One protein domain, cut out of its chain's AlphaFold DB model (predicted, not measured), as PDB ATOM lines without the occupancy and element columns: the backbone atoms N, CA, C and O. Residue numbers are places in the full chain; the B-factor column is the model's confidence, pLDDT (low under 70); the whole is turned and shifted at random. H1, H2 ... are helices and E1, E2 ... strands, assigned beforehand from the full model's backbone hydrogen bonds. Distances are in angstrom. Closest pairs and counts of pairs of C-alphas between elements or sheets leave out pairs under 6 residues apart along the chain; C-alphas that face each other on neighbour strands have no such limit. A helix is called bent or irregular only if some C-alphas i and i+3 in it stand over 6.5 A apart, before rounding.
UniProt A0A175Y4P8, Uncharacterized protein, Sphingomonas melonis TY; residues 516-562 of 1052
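AT A GLANCE: This is residues 516 to 562 of the 1052 residues of an uncharacterized protein of Sphingomonas melonis TY (UniProt A0A175Y4P8). One long helix, H2, kinked near residue 556, makes the length, and the mostly loop stretch before it, with short strand E1 and short helix H1, lies along one side. The 47 printed residues run E1, H1, H2: mostly helix, compact, with a radius of gyration of the C-alphas of 10.0 A and spans of 31 by 21 by 14 A.

HOW THE PARTS SIT: Residues 516 to 517 pair antiparallel with residues 523 to 524 of E1, residues 523 to 525, which pairs with no named strand. E1 is near H2, residues 542 to 562, and apart from H1, residues 535 to 538. H1 and H2 are close but not clearly touching; their closest C-alphas, Ala 537 and Leu 545, are 6.7 A apart. In H2, 15 of 17 O i to N i+4 pairs are within hydrogen-bond range; H1 is too short for one, and its one O i to N i+3 pair is not within range.

IN THESE COORDINATES: E1 begins at C-alpha 523 (-34.731, -5.747, -7.707). H1 is only just irregular, C-alphas 535 and 538 being 6.9 A apart. H2, 27.0 A long, ends at C-alpha 562 (-45.929, 6.244, 1.266); it is only just irregular, C-alphas 556 and 559 being 6.7 A apart, and has a kink of 52 degrees.

THE WHOLE: The printed part has no cut and no long link. Residues 555 to 562 have pLDDT under 70.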
ATOM      1  N   ILE A 516     -29.456  -4.272  -7.899       89.19
ATOM      2  CA  ILE A 516     -29.171  -4.934  -6.639       89.19
ATOM      3  C   ILE A 516     -30.473  -5.533  -6.126       89.19
ATOM      4  O   ILE A 516     -31.530  -4.897  -6.232       89.19
ATOM      5  N   ARG A 517     -30.403  -6.780  -5.665       88.88
ATOM      6  CA  ARG A 517     -31.512  -7.422  -4.967       88.88
ATOM      7  C   ARG A 517     -31.452  -6.965  -3.519       88.88
ATOM      8  O   ARG A 517     -30.415  -7.150  -2.888       88.88
ATOM      9  N   LEU A 518     -32.519  -6.337  -3.047       87.12
ATOM     10  CA  LEU A 518     -32.685  -5.998  -1.638       87.12
ATOM     11  C   LEU A 518     -33.037  -7.261  -0.837       87.12
ATOM     12  O   LEU A 518     -33.446  -8.271  -1.413       87.12
ATOM     13  N   THR A 519     -32.907  -7.188   0.480       84.38
ATOM     14  CA  THR A 519     -33.194  -8.230   1.464       84.38
ATOM     15  C   THR A 519     -34.654  -8.677   1.381       84.38
ATOM     16  O   THR A 519     -34.942  -9.863   1.477       84.38
ATOM     17  N   ASP A 520     -35.573  -7.763   1.043       77.12
ATOM     18  CA  ASP A 520     -36.989  -8.068   0.767       77.12
ATOM     19  C   ASP A 520     -37.249  -8.691  -0.625       77.12
ATOM     20  O   ASP A 520     -38.390  -8.841  -1.068       77.12
ATOM     21  N   GLY A 521     -36.188  -9.017  -1.366       81.12
ATOM     22  CA  GLY A 521     -36.242  -9.624  -2.689       81.12
ATOM     23  C   GLY A 521     -36.485  -8.650  -3.845       81.12
ATOM     24  O   GLY A 521     -36.395  -9.078  -5.002       81.12
ATOM     25  N   ARG A 522     -36.748  -7.354  -3.599       81.31
ATOM     26  CA  ARG A 522     -36.954  -6.369  -4.674       81.31
ATOM     27  C   ARG A 522     -35.674  -6.152  -5.477       81.31
ATOM     28  O   ARG A 522     -34.610  -5.874  -4.939       81.31
ATOM     29  N   MET A 523     -35.804  -6.160  -6.801       85.12
ATOM     30  CA  MET A 523     -34.731  -5.747  -7.707       85.12
ATOM     31  C   MET A 523     -34.800  -4.243  -7.948       85.12
ATOM     32  O   MET A 523     -35.733  -3.747  -8.591       85.12
ATOM     33  N   VAL A 524     -33.795  -3.501  -7.487       82.06
ATOM     34  CA  VAL A 524     -33.743  -2.052  -7.686       82.06
ATOM     35  C   VAL A 524     -32.577  -1.641  -8.573       82.06
ATOM     36  O   VAL A 524     -31.490  -2.210  -8.548       82.06
ATOM     37  N   LYS A 525     -32.803  -0.631  -9.418       84.12
ATOM     38  CA  LYS A 525     -31.768  -0.110 -10.323       84.12
ATOM     39  C   LYS A 525     -30.764   0.698  -9.513       84.12
ATOM     40  O   LYS A 525     -31.106   1.807  -9.106       84.12
ATOM     41  N   LEU A 526     -29.532   0.207  -9.380       81.81
ATOM     42  CA  LEU A 526     -28.476   0.831  -8.578       81.81
ATOM     43  C   LEU A 526     -28.269   2.306  -8.940       81.81
ATOM     44  O   LEU A 526     -28.200   3.157  -8.064       81.81
ATOM     45  N   GLY A 527     -28.323   2.659 -10.230       77.81
ATOM     46  CA  GLY A 527     -28.210   4.053 -10.682       77.81
ATOM     47  C   GLY A 527     -29.253   5.029 -10.103       77.81
ATOM     48  O   GLY A 527     -29.036   6.237 -10.133       77.81
ATOM     49  N   ARG A 528     -30.384   4.547  -9.559       77.38
ATOM     50  CA  ARG A 528     -31.341   5.389  -8.811       77.38
ATOM     51  C   ARG A 528     -30.839   5.762  -7.419       77.38
ATOM     52  O   ARG A 528     -31.298   6.783  -6.907       77.38
ATOM     53  N   TYR A 529     -29.953   4.947  -6.855       82.56
ATOM     54  CA  TYR A 529     -29.447   5.044  -5.492       82.56
ATOM     55  C   TYR A 529     -28.020   5.566  -5.431       82.56
ATOM     56  O   TYR A 529     -27.722   6.294  -4.503       82.56
ATOM     57  N   LEU A 530     -27.198   5.351  -6.468       76.69
ATOM     58  CA  LEU A 530     -25.821   5.878  -6.551       76.69
ATOM     59  C   LEU A 530     -25.704   7.393  -6.343       76.69
ATOM     60  O   LEU A 530     -24.607   7.898  -6.188       76.69
ATOM     61  N   ARG A 531     -26.799   8.155  -6.438       70.06
ATOM     62  CA  ARG A 531     -26.795   9.597  -6.136       70.06
ATOM     63  C   ARG A 531     -26.918   9.934  -4.650       70.06
ATOM     64  O   ARG A 531     -26.783  11.091  -4.298       70.06
ATOM     65  N   PHE A 532     -27.257   8.945  -3.837       75.06
ATOM     66  CA  PHE A 532     -27.359   9.037  -2.388       75.06
ATOM     67  C   PHE A 532     -26.235   8.275  -1.696       75.06
ATOM     68  O   PHE A 532     -26.176   8.273  -0.474       75.06
ATOM     69  N   LEU A 533     -25.399   7.577  -2.469       81.00
ATOM     70  CA  LEU A 533     -24.235   6.859  -1.983       81.00
ATOM     71  C   LEU A 533     -22.969   7.659  -2.345       81.00
ATOM     72  O   LEU A 533     -22.995   8.386  -3.343       81.00
ATOM     73  N   PRO A 534     -21.881   7.522  -1.569       77.31
ATOM     74  CA  PRO A 534     -20.553   8.014  -1.893       77.31
ATOM     75  C   PRO A 534     -20.115   7.631  -3.305       77.31
ATOM     76  O   PRO A 534     -20.603   6.658  -3.886       77.31
ATOM     77  N   ALA A 535     -19.203   8.416  -3.878       71.31
ATOM     78  CA  ALA A 535     -18.755   8.220  -5.254       71.31
ATOM     79  C   ALA A 535     -18.107   6.840  -5.483       71.31
ATOM     80  O   ALA A 535     -18.316   6.250  -6.541       71.31
ATOM     81  N   ASP A 536     -17.403   6.324  -4.477       79.69
ATOM     82  CA  ASP A 536     -16.755   5.008  -4.427       79.69
ATOM     83  C   ASP A 536     -17.743   3.849  -4.195       79.69
ATOM     84  O   ASP A 536     -17.381   2.683  -4.321       79.69
ATOM     85  N   ALA A 537     -19.025   4.128  -3.923       84.31
ATOM     86  CA  ALA A 537     -20.014   3.080  -3.669       84.31
ATOM     87  C   ALA A 537     -20.266   2.155  -4.865       84.31
ATOM     88  O   ALA A 537     -20.825   1.071  -4.711       84.31
ATOM     89  N   ILE A 538     -19.871   2.564  -6.073       80.56
ATOM     90  CA  ILE A 538     -19.936   1.701  -7.256       80.56
ATOM     91  C   ILE A 538     -18.973   0.503  -7.173       80.56
ATOM     92  O   ILE A 538     -19.248  -0.531  -7.801       80.56
ATOM     93  N   ASP A 539     -17.926   0.651  -6.358       83.12
ATOM     94  CA  ASP A 539     -16.842  -0.305  -6.127       83.12
ATOM     95  C   ASP A 539     -16.989  -1.044  -4.787       83.12
ATOM     96  O   ASP A 539     -16.205  -1.938  -4.478       83.12
ATOM     97  N   TRP A 540     -18.011  -0.717  -3.986       89.50
ATOM     98  CA  TRP A 540     -18.279  -1.435  -2.741       89.50
ATOM     99  C   TRP A 540     -18.659  -2.903  -3.007       89.50
ATOM    100  O   TRP A 540     -19.340  -3.192  -4.000       89.50
ATOM    101  N   PRO A 541     -18.309  -3.827  -2.086       92.06
ATOM    102  CA  PRO A 541     -18.832  -5.190  -2.099       92.06
ATOM    103  C   PRO A 541     -20.365  -5.196  -2.153       92.06
ATOM    104  O   PRO A 541     -21.011  -4.335  -1.548       92.06
ATOM    105  N   GLU A 542     -20.958  -6.166  -2.858       89.31
ATOM    106  CA  GLU A 542     -22.408  -6.189  -3.110       89.31
ATOM    107  C   GLU A 542     -23.233  -6.144  -1.817       89.31
ATOM    108  O   GLU A 542     -24.254  -5.468  -1.777       89.31
ATOM    109  N   GLU A 543     -22.781  -6.795  -0.748       90.25
ATOM    110  CA  GLU A 543     -23.470  -6.806   0.546       90.25
ATOM    111  C   GLU A 543     -23.516  -5.418   1.202       90.25
ATOM    112  O   GLU A 543     -24.591  -4.926   1.550       90.25
ATOM    113  N   ARG A 544     -22.374  -4.722   1.265       93.19
ATOM    114  CA  ARG A 544     -22.306  -3.335   1.749       93.19
ATOM    115  C   ARG A 544     -23.140  -2.405   0.869       93.19
ATOM    116  O   ARG A 544     -23.827  -1.514   1.367       93.19
ATOM    117  N   LEU A 545     -23.089  -2.613  -0.445       90.75
ATOM    118  CA  LEU A 545     -23.878  -1.852  -1.402       90.75
ATOM    119  C   LEU A 545     -25.380  -2.091  -1.210       90.75
ATOM    120  O   LEU A 545     -26.153  -1.142  -1.297       90.75
ATOM    121  N   ARG A 546     -25.792  -3.327  -0.915       92.81
ATOM    122  CA  ARG A 546     -27.182  -3.714  -0.645       92.81
ATOM    123  C   ARG A 546     -27.689  -3.015   0.605       92.81
ATOM    124  O   ARG A 546     -28.660  -2.272   0.500       92.81
ATOM    125  N   ALA A 547     -26.971  -3.147   1.720       87.94
ATOM    126  CA  ALA A 547     -27.313  -2.488   2.980       87.94
ATOM    127  C   ALA A 547     -27.430  -0.963   2.814       87.94
ATOM    128  O   ALA A 547     -28.392  -0.343   3.260       87.94
ATOM    129  N   ALA A 548     -26.497  -0.345   2.083       88.06
ATOM    130  CA  ALA A 548     -26.531   1.092   1.836       88.06
ATOM    131  C   ALA A 548     -27.662   1.528   0.889       88.06
ATOM    132  O   ALA A 548     -28.190   2.633   1.024       88.06
ATOM    133  N   VAL A 549     -28.025   0.695  -0.092       87.50
ATOM    134  CA  VAL A 549     -29.176   0.943  -0.966       87.50
ATOM    135  C   VAL A 549     -30.481   0.790  -0.196       87.50
ATOM    136  O   VAL A 549     -31.384   1.580  -0.443       87.50
ATOM    137  N   GLU A 550     -30.580  -0.163   0.728       84.69
ATOM    138  CA  GLU A 550     -31.744  -0.351   1.603       84.69
ATOM    139  C   GLU A 550     -31.924   0.825   2.546       84.69
ATOM    140  O   GLU A 550     -32.997   1.420   2.563       84.69
ATOM    141  N   ASP A 551     -30.858   1.242   3.225       81.62
ATOM    142  CA  ASP A 551     -30.865   2.439   4.060       81.62
ATOM    143  C   ASP A 551     -31.255   3.687   3.246       81.62
ATOM    144  O   ASP A 551     -32.140   4.449   3.637       81.62
ATOM    145  N   ALA A 552     -30.691   3.861   2.044       80.19
ATOM    146  CA  ALA A 552     -31.074   4.954   1.152       80.19
ATOM    147  C   ALA A 552     -32.520   4.827   0.626       80.19
ATOM    148  O   ALA A 552     -33.179   5.845   0.389       80.19
ATOM    149  N   ASP A 553     -33.033   3.612   0.413       78.69
ATOM    150  CA  ASP A 553     -34.426   3.362   0.030       78.69
ATOM    151  C   ASP A 553     -35.370   3.751   1.163       78.69
ATOM    152  O   ASP A 553     -36.310   4.505   0.925       78.69
ATOM    153  N   VAL A 554     -35.063   3.349   2.395       70.75
ATOM    154  CA  VAL A 554     -35.829   3.701   3.594       70.75
ATOM    155  C   VAL A 554     -35.760   5.206   3.857       70.75
ATOM    156  O   VAL A 554     -36.792   5.864   3.895       70.75
ATOM    157  N   ARG A 555     -34.578   5.824   3.926       67.81
ATOM    158  CA  ARG A 555     -34.464   7.251   4.283       67.81
ATOM    159  C   ARG A 555     -34.955   8.196   3.193       67.81
ATOM    160  O   ARG A 555     -35.606   9.201   3.470       67.81
ATOM    161  N   HIS A 556     -34.620   7.933   1.930       64.81
ATOM    162  CA  HIS A 556     -34.878   8.897   0.851       64.81
ATOM    163  C   HIS A 556     -36.082   8.556   0.004       64.81
ATOM    164  O   HIS A 556     -36.697   9.449  -0.602       64.81
ATOM    165  N   TYR A 557     -36.406   7.271  -0.062       62.34
ATOM    166  CA  TYR A 557     -37.625   6.831  -0.684       62.34
ATOM    167  C   TYR A 557     -38.678   6.408   0.317       62.34
ATOM    168  O   TYR A 557     -39.783   6.376  -0.165       62.34
ATOM    169  N   GLY A 558     -38.460   6.263   1.628       54.78
ATOM    170  CA  GLY A 558     -39.509   5.993   2.633       54.78
ATOM    171  C   GLY A 558     -40.678   6.989   2.596       54.78
ATOM    172  O   GLY A 558     -41.850   6.661   2.426       54.78
ATOM    173  N   ALA A 559     -40.373   8.284   2.528       48.12
ATOM    174  CA  ALA A 559     -41.415   9.300   2.325       48.12
ATOM    175  C   ALA A 559     -42.098   9.203   0.937       48.12
ATOM    176  O   ALA A 559     -43.239   9.624   0.730       48.12
ATOM    177  N   LYS A 560     -41.401   8.633  -0.055       45.47
ATOM    178  CA  LYS A 560     -41.962   8.243  -1.353       45.47
ATOM    179  C   LYS A 560     -42.547   6.830  -1.342       45.47
ATOM    180  O   LYS A 560     -43.301   6.580  -2.269       45.47
ATOM    181  N   THR A 561     -42.266   5.943  -0.387       50.56
ATOM    182  CA  THR A 561     -42.845   4.611  -0.239       50.56
ATOM    183  C   THR A 561     -44.230   4.806   0.303       50.56
ATOM    184  O   THR A 561     -45.099   4.179  -0.240       50.56
ATOM    185  N   ALA A 562     -44.535   5.830   1.097       49.44
ATOM    186  CA  ALA A 562     -45.929   6.244   1.266       49.44
ATOM    187  C   ALA A 562     -46.644   6.390  -0.096       49.44
ATOM    188  O   ALA A 562     -47.631   5.725  -0.353       49.44
TER     189      ALA A 562